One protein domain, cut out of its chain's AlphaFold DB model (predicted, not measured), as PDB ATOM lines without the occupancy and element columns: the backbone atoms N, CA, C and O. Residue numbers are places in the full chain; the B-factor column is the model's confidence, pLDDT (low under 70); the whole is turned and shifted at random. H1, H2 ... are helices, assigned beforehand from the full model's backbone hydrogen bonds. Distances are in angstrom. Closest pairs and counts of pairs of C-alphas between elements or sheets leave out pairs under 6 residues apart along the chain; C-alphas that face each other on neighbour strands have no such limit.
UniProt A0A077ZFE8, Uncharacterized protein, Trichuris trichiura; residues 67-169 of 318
ATOM      1  N   ASN A  67     215.196 240.723 172.561       43.99
ATOM      2  CA  ASN A  67     214.754 239.633 173.394       43.99
ATOM      3  C   ASN A  67     213.459 240.138 174.020       43.99
ATOM      4  O   ASN A  67     213.488 240.949 174.940       43.99
ATOM      5  N   GLU A  68     212.328 239.642 173.527       45.24
ATOM      6  CA  GLU A  68     211.013 239.835 174.146       45.24
ATOM      7  C   GLU A  68     210.967 239.237 175.571       45.24
ATOM      8  O   GLU A  68     209.980 239.377 176.282       45.24
ATOM      9  N   ASN A  69     212.087 238.664 176.035       44.26
ATOM     10  CA  ASN A  69     212.310 238.141 177.377       44.26
ATOM     11  C   ASN A  69     213.202 239.039 178.264       44.26
ATOM     12  O   ASN A  69     213.491 238.662 179.400       44.26
ATOM     13  N   SER A  70     213.627 240.228 177.812       45.31
ATOM     14  CA  SER A  70     214.003 241.300 178.743       45.31
ATOM     15  C   SER A  70     212.778 242.175 178.982       45.31
ATOM     16  O   SER A  70     212.450 243.024 178.158       45.31
ATOM     17  N   ASN A  71     212.095 241.950 180.105       33.71
ATOM     18  CA  ASN A  71     211.095 242.869 180.644       33.71
ATOM     19  C   ASN A  71     211.615 244.319 180.572       33.71
ATOM     20  O   ASN A  71     212.485 244.707 181.349       33.71
ATOM     21  N   GLY A  72     211.061 245.097 179.638       37.26
ATOM     22  CA  GLY A  72     211.379 246.500 179.399       37.26
ATOM     23  C   GLY A  72     212.647 246.699 178.570       37.26
ATOM     24  O   GLY A  72     213.730 246.272 178.960       37.26
ATOM     25  N   GLU A  73     212.542 247.437 177.461       50.71
ATOM     26  CA  GLU A  73     213.667 248.228 176.965       50.71
ATOM     27  C   GLU A  73     214.240 248.973 178.179       50.71
ATOM     28  O   GLU A  73     213.661 249.960 178.637       50.71
ATOM     29  N   THR A  74     215.335 248.481 178.764       57.03
ATOM     30  CA  THR A  74     216.047 249.194 179.827       57.03
ATOM     31  C   THR A  74     216.810 250.314 179.147       57.03
ATOM     32  O   THR A  74     218.032 250.313 179.045       57.03
ATOM     33  N   LYS A  75     216.038 251.259 178.603       72.91
ATOM     34  CA  LYS A  75     216.506 252.484 177.991       72.91
ATOM     35  C   LYS A  75     217.461 253.114 178.985       72.91
ATOM     36  O   LYS A  75     217.065 253.483 180.091       72.91
ATOM     37  N   VAL A  76     218.728 253.176 178.599       84.53
ATOM     38  CA  VAL A  76     219.778 253.738 179.438       84.53
ATOM     39  C   VAL A  76     219.384 255.169 179.795       84.53
ATOM     40  O   VAL A  76     219.158 256.010 178.925       84.53
ATOM     41  N   MET A  77     219.250 255.445 181.092       89.43
ATOM     42  CA  MET A  77     218.812 256.752 181.572       89.43
ATOM     43  C   MET A  77     220.027 257.658 181.742       89.43
ATOM     44  O   MET A  77     220.727 257.607 182.756       89.43
ATOM     45  N   PHE A  78     220.275 258.489 180.735       92.47
ATOM     46  CA  PHE A  78     221.386 259.437 180.724       92.47
ATOM     47  C   PHE A  78     221.168 260.609 181.683       92.47
ATOM     48  O   PHE A  78     220.058 261.129 181.835       92.47
ATOM     49  N   CYS A  79     222.248 261.052 182.321       93.54
ATOM     50  CA  CYS A  79     222.226 262.204 183.207       93.54
ATOM     51  C   CYS A  79     222.173 263.498 182.388       93.54
ATOM     52  O   CYS A  79     223.161 263.890 181.773       93.54
ATOM     53  N   LYS A  80     221.030 264.191 182.414       92.98
ATOM     54  CA  LYS A  80     220.860 265.489 181.735       92.98
ATOM     55  C   LYS A  80     221.832 266.546 182.265       92.98
ATOM     56  O   LYS A  80     222.412 267.290 181.485       92.98
ATOM     57  N   ASP A  81     222.051 266.549 183.576       93.03
ATOM     58  CA  ASP A  81     222.974 267.470 184.241       93.03
ATOM     59  C   ASP A  81     224.421 267.237 183.774       93.03
ATOM     60  O   ASP A  81     225.166 268.189 183.573       93.03
ATOM     61  N   PHE A  82     224.829 265.983 183.547       93.15
ATOM     62  CA  PHE A  82     226.171 265.668 183.046       93.15
ATOM     63  C   PHE A  82     226.334 266.051 181.573       93.15
ATOM     64  O   PHE A  82     227.359 266.604 181.197       93.15
ATOM     65  N   LEU A  83     225.302 265.835 180.751       91.79
ATOM     66  CA  LEU A  83     225.302 266.270 179.348       91.79
ATOM     67  C   LEU A  83     225.415 267.797 179.213       91.79
ATOM     68  O   LEU A  83     226.007 268.284 178.255       91.79
ATOM     69  N   ASN A  84     224.901 268.538 180.198       92.00
ATOM     70  CA  ASN A  84     225.051 269.989 180.313       92.00
ATOM     71  C   ASN A  84     226.309 270.411 181.102       92.00
ATOM     72  O   ASN A  84     226.468 271.595 181.380       92.00
ATOM     73  N   GLN A  85     227.183 269.467 181.474       87.36
ATOM     74  CA  GLN A  85     228.433 269.685 182.221       87.36
ATOM     75  C   GLN A  85     228.262 270.321 183.618       87.36
ATOM     76  O   GLN A  85     229.169 270.973 184.127       87.36
ATOM     77  N   VAL A  86     227.109 270.118 184.265       90.38
ATOM     78  CA  VAL A  86     226.791 270.656 185.606       90.38
ATOM     79  C   VAL A  86     226.648 269.578 186.689       90.38
ATOM     80  O   VAL A  86     226.434 269.893 187.860       90.38
ATOM     81  N   CYS A  87     226.747 268.291 186.339       90.23
ATOM     82  CA  CYS A  87     226.639 267.213 187.322       90.23
ATOM     83  C   CYS A  87     227.965 266.951 188.045       90.23
ATOM     84  O   CYS A  87     228.896 266.406 187.459       90.23
ATOM     85  N   PHE A  88     227.992 267.214 189.353       86.64
ATOM     86  CA  PHE A  88     229.118 266.892 190.247       86.64
ATOM     87  C   PHE A  88     228.774 265.805 191.279       86.64
ATOM     88  O   PHE A  88     229.442 265.648 192.298       86.64
ATOM     89  N   ARG A  89     227.688 265.057 191.055       86.73
ATOM     90  CA  ARG A  89     227.232 264.023 191.994       86.73
ATOM     91  C   ARG A  89     228.096 262.773 191.832       86.73
ATOM     92  O   ARG A  89     227.958 262.078 190.830       86.73
ATOM     93  N   GLY A  90     228.912 262.446 192.837       79.83
ATOM     94  CA  GLY A  90     229.727 261.221 192.825       79.83
ATOM     95  C   GLY A  90     228.893 259.933 192.727       79.83
ATOM     96  O   GLY A  90     229.264 258.992 192.033       79.83
ATOM     97  N   ALA A  91     227.707 259.925 193.346       84.31
ATOM     98  CA  ALA A  91     226.746 258.818 193.310       84.31
ATOM     99  C   ALA A  91     225.527 259.137 192.420       84.31
ATOM    100  O   ALA A  91     224.375 258.987 192.836       84.31
ATOM    101  N   CYS A  92     225.750 259.658 191.210       89.49
ATOM    102  CA  CYS A  92     224.647 259.937 190.294       89.49
ATOM    103  C   CYS A  92     223.938 258.640 189.867       89.49
ATOM    104  O   CYS A  92     224.562 257.722 189.339       89.49
ATOM    105  N   LYS A  93     222.610 258.586 190.047       88.92
ATOM    106  CA  LYS A  93     221.770 257.444 189.632       88.92
ATOM    107  C   LYS A  93     221.622 257.295 188.112       88.92
ATOM    108  O   LYS A  93     221.075 256.305 187.641       88.92
ATOM    109  N   TYR A  94     222.031 258.312 187.359       91.80
ATOM    110  CA  TYR A  94     221.918 258.371 185.908       91.80
ATOM    111  C   TYR A  94     223.288 258.168 185.261       91.80
ATOM    112  O   TYR A  94     224.319 258.513 185.837       91.80
ATOM    113  N   VAL A  95     223.306 257.644 184.040       92.11
ATOM    114  CA  VAL A  95     224.546 257.341 183.319       92.11
ATOM    115  C   VAL A  95     225.216 258.629 182.842       92.11
ATOM    116  O   VAL A  95     224.603 259.431 182.137       92.11
ATOM    117  N   HIS A  96     226.474 258.826 183.235       92.13
ATOM    118  CA  HIS A  96     227.343 259.875 182.706       92.13
ATOM    119  C   HIS A  96     228.012 259.357 181.432       92.13
ATOM    120  O   HIS A  96     228.714 258.353 181.483       92.13
ATOM    121  N   CYS A  97     227.784 260.015 180.304       91.46
ATOM    122  CA  CYS A  97     228.484 259.756 179.050       91.46
ATOM    123  C   CYS A  97     228.605 261.062 178.266       91.46
ATOM    124  O   CYS A  97     227.906 262.038 178.552       91.46
ATOM    125  N   THR A  98     229.482 261.071 177.273       92.01
ATOM    126  CA  THR A  98     229.592 262.203 176.348       92.01
ATOM    127  C   THR A  98     228.353 262.308 175.453       92.01
ATOM    128  O   THR A  98     227.556 261.365 175.342       92.01
ATOM    129  N   ARG A  99     228.157 263.472 174.819       91.38
ATOM    130  CA  ARG A  99     227.033 263.682 173.899       91.38
ATOM    131  C   ARG A  99     227.145 262.755 172.689       91.38
ATOM    132  O   ARG A  99     226.152 262.154 172.292       91.38
ATOM    133  N   GLU A 100     228.359 262.582 172.187       90.99
ATOM    134  CA  GLU A 100     228.695 261.722 171.059       90.99
ATOM    135  C   GLU A 100     228.373 260.253 171.366       90.99
ATOM    136  O   GLU A 100     227.800 259.553 170.536       90.99
ATOM    137  N   GLU A 101     228.674 259.779 172.580       91.60
ATOM    138  CA  GLU A 101     228.341 258.412 173.003       91.60
ATOM    139  C   GLU A 101     226.838 258.181 173.136       91.60
ATOM    140  O   GLU A 101     226.346 257.121 172.744       91.60
ATOM    141  N   LYS A 102     226.100 259.164 173.670       91.43
ATOM    142  CA  LYS A 102     224.636 259.099 173.736       91.43
ATOM    143  C   LYS A 102     224.042 259.007 172.334       91.43
ATOM    144  O   LYS A 102     223.209 258.141 172.087       91.43
ATOM    145  N   GLU A 103     224.463 259.890 171.432       90.75
ATOM    146  CA  GLU A 103     223.973 259.922 170.054       90.75
ATOM    147  C   GLU A 103     224.319 258.619 169.321       90.75
ATOM    148  O   GLU A 103     223.449 258.037 168.674       90.75
ATOM    149  N   LEU A 104     225.540 258.099 169.483       89.11
ATOM    150  CA  LEU A 104     225.943 256.818 168.904       89.11
ATOM    151  C   LEU A 104     225.070 255.668 169.414       89.11
ATOM    152  O   LEU A 104     224.621 254.846 168.615       89.11
ATOM    153  N   TYR A 105     224.809 255.609 170.720       88.83
ATOM    154  CA  TYR A 105     223.944 254.590 171.307       88.83
ATOM    155  C   TYR A 105     222.502 254.701 170.795       88.83
ATOM    156  O   TYR A 105     221.912 253.693 170.422       88.83
ATOM    157  N   GLU A 106     221.949 255.912 170.708       87.66
ATOM    158  CA  GLU A 106     220.583 256.138 170.217       87.66
ATOM    159  C   GLU A 106     220.412 255.760 168.737       87.66
ATOM    160  O   GLU A 106     219.376 255.205 168.377       87.66
ATOM    161  N   HIS A 107     221.415 256.007 167.886       85.75
ATOM    162  CA  HIS A 107     221.330 255.697 166.452       85.75
ATOM    163  C   HIS A 107     221.728 254.255 166.114       85.75
ATOM    164  O   HIS A 107     221.143 253.648 165.221       85.75
ATOM    165  N   THR A 108     222.746 253.704 166.781       87.65
ATOM    166  CA  THR A 108     223.310 252.385 166.431       87.65
ATOM    167  C   THR A 108     222.850 251.257 167.347       87.65
ATOM    168  O   THR A 108     223.036 250.091 167.000       87.65
ATOM    169  N   GLY A 109     222.331 251.582 168.533       84.78
ATOM    170  CA  GLY A 109     222.063 250.627 169.610       84.78
ATOM    171  C   GLY A 109     223.321 250.038 170.257       84.78
ATOM    172  O   GLY A 109     223.205 249.275 171.208       84.78
ATOM    173  N   ARG A 110     224.528 250.369 169.776       84.57
ATOM    174  CA  ARG A 110     225.772 249.752 170.247       84.57
ATOM    175  C   ARG A 110     226.309 250.450 171.485       84.57
ATOM    176  O   ARG A 110     226.427 251.674 171.528       84.57
ATOM    177  N   VAL A 111     226.732 249.655 172.461       87.62
ATOM    178  CA  VAL A 111     227.357 250.153 173.689       87.62
ATOM    179  C   VAL A 111     228.884 250.170 173.552       87.62
ATOM    180  O   VAL A 111     229.515 249.129 173.360       87.62
ATOM    181  N   SER A 112     229.494 251.358 173.665       88.57
ATOM    182  CA  SER A 112     230.957 251.511 173.749       88.57
ATOM    183  C   SER A 112     231.493 250.974 175.085       88.57
ATOM    184  O   SER A 112     230.758 250.876 176.064       88.57
ATOM    185  N   GLU A 113     232.785 250.650 175.173       88.70
ATOM    186  CA  GLU A 113     233.382 250.169 176.433       88.70
ATOM    187  C   GLU A 113     233.283 251.209 177.566       88.70
ATOM    188  O   GLU A 113     232.993 250.864 178.712       88.70
ATOM    189  N   SER A 114     233.462 252.490 177.242       90.94
ATOM    190  CA  SER A 114     233.295 253.615 178.171       90.94
ATOM    191  C   SER A 114     231.841 253.790 178.624       90.94
ATOM    192  O   SER A 114     231.582 254.015 179.809       90.94
ATOM    193  N   LEU A 115     230.877 253.617 177.712       91.80
ATOM    194  CA  LEU A 115     229.459 253.646 178.051       91.80
ATOM    195  C   LEU A 115     229.070 252.435 178.909       91.80
ATOM    196  O   LEU A 115     228.345 252.597 179.887       91.80
ATOM    197  N   ALA A 116     229.592 251.243 178.609       91.53
ATOM    198  CA  ALA A 116     229.371 250.037 179.404       91.53
ATOM    199  C   ALA A 116     229.861 250.223 180.848       91.53
ATOM    200  O   ALA A 116     229.097 249.986 181.784       91.53
ATOM    201  N   ARG A 117     231.088 250.730 181.039       92.14
ATOM    202  CA  ARG A 117     231.611 251.125 182.364       92.14
ATOM    203  C   ARG A 117     230.638 252.061 183.071       92.14
ATOM    204  O   ARG A 117     230.225 251.836 184.210       92.14
ATOM    205  N   SER A 118     230.181 253.060 182.331       91.01
ATOM    206  CA  SER A 118     229.287 254.071 182.852       91.01
ATOM    207  C   SER A 118     227.886 253.562 183.219       91.01
ATOM    208  O   SER A 118     227.265 254.071 184.159       91.01
ATOM    209  N   ILE A 119     227.372 252.563 182.516       91.22
ATOM    210  CA  ILE A 119     226.115 251.899 182.866       91.22
ATOM    211  C   ILE A 119     226.317 251.124 184.168       91.22
ATOM    212  O   ILE A 119     225.630 251.404 185.150       91.22
ATOM    213  N   VAL A 120     227.329 250.253 184.221       91.00
ATOM    214  CA  VAL A 120     227.628 249.399 185.385       91.00
ATOM    215  C   VAL A 120     227.766 250.215 186.660       91.00
ATOM    216  O   VAL A 120     227.191 249.857 187.684       91.00
ATOM    217  N   ALA A 121     228.474 251.342 186.628       89.82
ATOM    218  CA  ALA A 121     228.655 252.111 187.850       89.82
ATOM    219  C   ALA A 121     227.429 252.919 188.290       89.82
ATOM    220  O   ALA A 121     227.351 253.269 189.466       89.82
ATOM    221  N   ALA A 122     226.480 253.217 187.393       87.94
ATOM    222  CA  ALA A 122     225.248 253.934 187.744       87.94
ATOM    223  C   ALA A 122     224.165 252.958 188.207       87.94
ATOM    224  O   ALA A 122     223.538 253.181 189.238       87.94
ATOM    225  N   THR A 123     223.949 251.880 187.449       86.85
ATOM    226  CA  THR A 123     222.838 250.946 187.669       86.85
ATOM    227  C   THR A 123     223.240 249.693 188.436       86.85
ATOM    228  O   THR A 123     222.381 249.064 189.043       86.85
ATOM    229  N   GLY A 124     224.525 249.323 188.449       84.13
ATOM    230  CA  GLY A 124     224.990 248.065 189.042       84.13
ATOM    231  C   GLY A 124     224.558 246.824 188.260       84.13
ATOM    232  O   GLY A 124     224.491 245.748 188.840       84.13
ATOM    233  N   GLN A 125     224.209 246.963 186.979       84.66
ATOM    234  CA  GLN A 125     223.789 245.836 186.146       84.66
ATOM    235  C   GLN A 125     224.989 245.004 185.680       84.66
ATOM    236  O   GLN A 125     225.958 245.545 185.150       84.66
ATOM    237  N   ASP A 126     224.874 243.679 185.794       84.80
ATOM    238  CA  ASP A 126     225.910 242.727 185.362       84.80
ATOM    239  C   ASP A 126     225.775 242.299 183.890       84.80
ATOM    240  O   ASP A 126     226.644 241.612 183.347       84.80
ATOM    241  N   VAL A 127     224.674 242.677 183.238       86.05
ATOM    242  CA  VAL A 127     224.392 242.388 181.827       86.05
ATOM    243  C   VAL A 127     224.090 243.697 181.117       86.05
ATOM    244  O   VAL A 127     223.173 244.418 181.502       86.05
ATOM    245  N   ILE A 128     224.868 243.997 180.079       85.44
ATOM    246  CA  ILE A 128     224.782 245.242 179.316       85.44
ATOM    247  C   ILE A 128     224.635 244.857 177.853       85.44
ATOM    248  O   ILE A 128     225.525 244.200 177.310       85.44
ATOM    249  N   ASP A 129     223.527 245.252 177.227       81.21
ATOM    250  CA  ASP A 129     223.247 244.941 175.817       81.21
ATOM    251  C   ASP A 129     223.336 243.428 175.517       81.21
ATOM    252  O   ASP A 129     223.957 242.968 174.563       81.21
ATOM    253  N   GLY A 130     222.816 242.612 176.444       80.40
ATOM    254  CA  GLY A 130     222.879 241.150 176.377       80.40
ATOM    255  C   GLY A 130     224.261 240.534 176.637       80.40
ATOM    256  O   GLY A 130     224.354 239.318 176.778       80.40
ATOM    257  N   ARG A 131     225.326 241.336 176.767       85.52
ATOM    258  CA  ARG A 131     226.680 240.864 177.081       85.52
ATOM    259  C   ARG A 131     226.934 240.938 178.596       85.52
ATOM    260  O   ARG A 131     226.907 242.035 179.161       85.52
ATOM    261  N   PRO A 132     227.222 239.813 179.277       88.74
ATOM    262  CA  PRO A 132     227.503 239.820 180.710       88.74
ATOM    263  C   PRO A 132     228.948 240.232 181.043       88.74
ATOM    264  O   PRO A 132     229.851 240.185 180.194       88.74
ATOM    265  N   LEU A 133     229.171 240.609 182.305       90.16
ATOM    266  CA  LEU A 133     230.504 240.814 182.874       90.16
ATOM    267  C   LEU A 133     231.314 239.510 182.903       90.16
ATOM    268  O   LEU A 133     230.790 238.407 183.081       90.16
ATOM    269  N   CYS A 134     232.630 239.626 182.742       92.55
ATOM    270  CA  CYS A 134     233.529 238.483 182.794       92.55
ATOM    271  C   CYS A 134     233.750 238.039 184.245       92.55
ATOM    272  O   CYS A 134     234.431 238.723 185.007       92.55
ATOM    273  N   LYS A 135     233.249 236.857 184.616       91.36
ATOM    274  CA  LYS A 135     233.440 236.286 185.963       91.36
ATOM    275  C   LYS A 135     234.920 236.101 186.328       91.36
ATOM    276  O   LYS A 135     235.306 236.386 187.454       91.36
ATOM    277  N   GLU A 136     235.748 235.686 185.365       92.06
ATOM    278  CA  GLU A 136     237.206 235.560 185.541       92.06
ATOM    279  C   GLU A 136     237.875 236.928 185.753       92.06
ATOM    280  O   GLU A 136     238.864 237.033 186.468       92.06
ATOM    281  N   PHE A 137     237.364 237.995 185.131       93.36
ATOM    282  CA  PHE A 137     237.913 239.339 185.322       93.36
ATOM    283  C   PHE A 137     237.526 239.899 186.688       93.36
ATOM    284  O   PHE A 137     238.364 240.485 187.362       93.36
ATOM    285  N   LEU A 138     236.287 239.658 187.132       89.93
ATOM    286  CA  LEU A 138     235.826 240.047 188.467       89.93
ATOM    287  C   LEU A 138     236.635 239.370 189.583       89.93
ATOM    288  O   LEU A 138     236.800 239.953 190.650       89.93
ATOM    289  N   SER A 139     237.179 238.174 189.332       88.57
ATOM    290  CA  SER A 139     238.108 237.509 190.247       88.57
ATOM    291  C   SER A 139     239.576 237.905 190.045       88.57
ATOM    292  O   SER A 139     240.417 237.411 190.786       88.57
ATOM    293  N   ASN A 140     239.912 238.784 189.091       87.09
ATOM    294  CA  ASN A 140     241.278 239.143 188.669       87.09
ATOM    295  C   ASN A 140     242.107 237.992 188.051       87.09
ATOM    296  O   ASN A 140     243.333 238.029 188.077       87.09
ATOM    297  N   HIS A 141     241.458 236.978 187.467       91.73
ATOM    298  CA  HIS A 141     242.105 235.801 186.862       91.73
ATOM    299  C   HIS A 141     241.928 235.696 185.335       91.73
ATOM    300  O   HIS A 141     242.339 234.703 184.734       91.73
ATOM    301  N   CYS A 142     241.310 236.677 184.666       92.23
ATOM    302  CA  CYS A 142     241.111 236.584 183.218       92.23
ATOM    303  C   CYS A 142     242.403 236.865 182.438       92.23
ATOM    304  O   CYS A 142     242.834 238.009 182.304       92.23
ATOM    305  N   THR A 143     242.968 235.831 181.819       92.19
ATOM    306  CA  THR A 143     244.163 235.926 180.958       92.19
ATOM    307  C   THR A 143     243.842 236.254 179.497       92.19
ATOM    308  O   THR A 143     244.738 236.447 178.679       92.19
ATOM    309  N   ARG A 144     242.556 236.346 179.139       90.12
ATOM    310  CA  ARG A 144     242.099 236.553 177.752       90.12
ATOM    311  C   ARG A 144     242.343 237.984 177.250       90.12
ATOM    312  O   ARG A 144     242.325 238.214 176.038       90.12
ATOM    313  N   GLY A 145     242.535 238.944 178.161       86.03
ATOM    314  CA  GLY A 145     242.735 240.359 177.840       86.03
ATOM    315  C   GLY A 145     241.630 240.916 176.935       86.03
ATOM    316  O   GLY A 145     240.452 240.602 177.111       86.03
ATOM    317  N   ALA A 146     242.015 241.682 175.912       84.89
ATOM    318  CA  ALA A 146     241.092 242.258 174.929       84.89
ATOM    319  C   ALA A 146     240.343 241.215 174.069       84.89
ATOM    320  O   ALA A 146     239.366 241.548 173.404       84.89
ATOM    321  N   ARG A 147     240.772 239.942 174.071       86.76
ATOM    322  CA  ARG A 147     240.103 238.853 173.331       86.76
ATOM    323  C   ARG A 147     238.957 238.225 174.126       86.76
ATOM    324  O   ARG A 147     238.315 237.292 173.640       86.76
ATOM    325  N   CYS A 148     238.706 238.687 175.351       89.55
ATOM    326  CA  CYS A 148     237.601 238.184 176.146       89.55
ATOM    327  C   CYS A 148     236.249 238.563 175.532       89.55
ATOM    328  O   CYS A 148     235.999 239.703 175.150       89.55
ATOM    329  N   ARG A 149     235.339 237.589 175.480       87.18
ATOM    330  CA  ARG A 149     233.987 237.761 174.925       87.18
ATOM    331  C   ARG A 149     233.031 238.454 175.892       87.18
ATOM    332  O   ARG A 149     231.948 238.854 175.494       87.18
ATOM    333  N   PHE A 150     233.438 238.633 177.140       89.72
ATOM    334  CA  PHE A 150     232.664 239.266 178.203       89.72
ATOM    335  C   PHE A 150     233.243 240.642 178.537       89.72
ATOM    336  O   PHE A 150     234.357 240.954 178.112       89.72
ATOM    337  N   TRP A 151     232.502 241.474 179.265       90.71
ATOM    338  CA  TRP A 151     233.001 242.791 179.666       90.71
ATOM    339  C   TRP A 151     234.053 242.681 180.776       90.71
ATOM    340  O   TRP A 151     233.834 242.020 181.790       90.71
ATOM    341  N   HIS A 152     235.185 243.359 180.601       92.46
ATOM    342  CA  HIS A 152     236.215 243.525 181.629       92.46
ATOM    343  C   HIS A 152     235.982 244.833 182.385       92.46
ATOM    344  O   HIS A 152     236.683 245.824 182.192       92.46
ATOM    345  N   ILE A 153     234.930 244.845 183.201       91.09
ATOM    346  CA  ILE A 153     234.541 245.995 184.019       91.09
ATOM    347  C   ILE A 153     234.408 245.505 185.453       91.09
ATOM    348  O   ILE A 153     233.741 244.502 185.696       91.09
ATOM    349  N   ASN A 154     235.050 246.203 186.388       90.44
ATOM    350  CA  ASN A 154     234.905 245.950 187.814       90.44
ATOM    351  C   ASN A 154     233.917 246.983 188.392       90.44
ATOM    352  O   ASN A 154     234.279 248.156 188.505       90.44
ATOM    353  N   PRO A 155     232.681 246.581 188.758       87.46
ATOM    354  CA  PRO A 155     231.654 247.506 189.234       87.46
ATOM    355  C   PRO A 155     232.073 248.317 190.459       87.46
ATOM    356  O   PRO A 155     231.698 249.483 190.586       87.46
ATOM    357  N   LYS A 156     232.859 247.710 191.361       86.20
ATOM    358  CA  LYS A 156     233.332 248.367 192.580       86.20
ATOM    359  C   LYS A 156     234.317 249.483 192.239       86.20
ATOM    360  O   LYS A 156     234.118 250.613 192.670       86.20
ATOM    361  N   GLN A 157     235.314 249.171 191.413       88.32
ATOM    362  CA  GLN A 157     236.319 250.140 190.981       88.32
ATOM    363  C   GLN A 157     235.688 251.296 190.199       88.32
ATOM    364  O   GLN A 157     235.988 252.455 190.461       88.32
ATOM    365  N   GLU A 158     234.774 251.005 189.273       88.89
ATOM    366  CA  GLU A 158     234.133 252.050 188.470       88.89
ATOM    367  C   GLU A 158     233.227 252.955 189.327       88.89
ATOM    368  O   GLU A 158     233.168 254.166 189.116       88.89
ATOM    369  N   ARG A 159     232.561 252.401 190.351       84.76
ATOM    370  CA  ARG A 159     231.817 253.206 191.327       84.76
ATOM    371  C   ARG A 159     232.748 254.096 192.147       84.76
ATOM    372  O   ARG A 159     232.434 255.265 192.332       84.76
ATOM    373  N   GLU A 160     233.878 253.578 192.618       85.66
ATOM    374  CA  GLU A 160     234.873 254.360 193.366       85.66
ATOM    375  C   GLU A 160     235.451 255.503 192.520       85.66
ATOM    376  O   GLU A 160     235.482 256.645 192.977       85.66
ATOM    377  N   LEU A 161     235.807 255.230 191.259       83.48
ATOM    378  CA  LEU A 161     236.279 256.241 190.308       83.48
ATOM    379  C   LEU A 161     235.258 257.365 190.110       83.48
ATOM    380  O   LEU A 161     235.623 258.538 190.070       83.48
ATOM    381  N   ARG A 162     233.966 257.032 190.049       80.41
ATOM    382  CA  ARG A 162     232.902 258.040 189.960       80.41
ATOM    383  C   ARG A 162     232.750 258.892 191.211       80.41
ATOM    384  O   ARG A 162     232.401 260.064 191.095       80.41
ATOM    385  N   MET A 163     233.026 258.335 192.387       77.12
ATOM    386  CA  MET A 163     232.948 259.069 193.652       77.12
ATOM    387  C   MET A 163     234.100 260.067 193.823       77.12
ATOM    388  O   MET A 163     233.907 261.084 194.482       77.12
ATOM    389  N   MET A 164     235.264 259.806 193.217       71.89
ATOM    390  CA  MET A 164     236.457 260.660 193.331       71.89
ATOM    391  C   MET A 164     236.434 261.909 192.430       71.89
ATOM    392  O   MET A 164     237.303 262.768 192.554       71.89
ATOM    393  N   GLY A 165     235.434 262.046 191.553       63.52
ATOM    394  CA  GLY A 165     235.304 263.201 190.666       63.52
ATOM    395  C   GLY A 165     236.357 263.248 189.542       63.52
ATOM    396  O   GLY A 165     237.218 262.373 189.437       63.52
ATOM    397  N   PRO A 166     236.282 264.255 188.654       59.92
ATOM    398  CA  PRO A 166     237.134 264.339 187.464       59.92
ATOM    399  C   PRO A 166     238.633 264.450 187.782       59.92
ATOM    400  O   PRO A 166     239.448 263.964 186.998       59.92
ATOM    401  N   GLU A 167     239.007 265.001 188.941       51.93
ATOM    402  CA  GLU A 167     240.413 265.209 189.318       51.93
ATOM    403  C   GLU A 167     241.159 263.896 189.621       51.93
ATOM    404  O   GLU A 167     242.351 263.801 189.353       51.93
ATOM    405  N   GLY A 168     240.469 262.836 190.062       45.52
ATOM    406  CA  GLY A 168     241.105 261.542 190.363       45.52
ATOM    407  C   GLY A 168     241.392 260.650 189.147       45.52
ATOM    408  O   GLY A 168     242.088 259.641 189.262       45.52
ATOM    409  N   SER A 169     240.851 260.982 187.971       48.90
ATOM    410  CA  SER A 169     240.862 260.082 186.806       48.90
ATOM    411  C   SER A 169     242.116 260.193 185.925       48.90
ATOM    412  O   SER A 169     242.447 259.247 185.202       48.90
TER     413      SER A 169
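What this domain is: This is residues 67 to 169 of the 318 residues of an uncharacterized protein of Trichuris trichiura (UniProt A0A077ZFE8). H3 lies in the middle between two loop-rich ends, one holding short H1 and the other short H4, and H5 packs crosswise on H3. The printed part has 103 residues with six named helices, H1 to H6 in order, and no named strand. It is all helix by class, though named elements hold 42 residues, under half. It is compact, with a radius of gyration of the C-alphas of 14.1 A and spans of 39 by 37 by 22 A.

How they stand to each other: H3, residues 113 to 123, and H5, residues 155 to 163, touch at 85 degrees, about perpendicular; their closest C-alphas, of Ala 121 and Arg 159, are 4.8 A apart. H2, residues 99 to 108, is close to H3 but not clearly touching, closest C-alphas Glu 101 and Leu 115 at 7.0 A. In H2, H3 and H5 every O i to N i+4 pair is within hydrogen-bond range; H1, residues 80 to 83, H4, residues 135 to 138, and H6, residues 166 to 169, are too short for one. H4 is apart from H3 and H5.

Where its parts are: H1 begins at C-alpha 80 (220.860, 265.489, 181.735). H2 is 14.0 A long, H3 15.4 A and H5 12.4 A. H6 ends at C-alpha 169 (240.862, 260.082, 186.806).

The domain as a whole: The farthest C-alphas, of Glu 68 and Glu 167, are 41.7 A apart. The printed part has no cut. The links H1 to H2, H3 to H4 and H4 to H5 are long. The model's pLDDT is under 70 in residues 67 to 74 and 165 to 169.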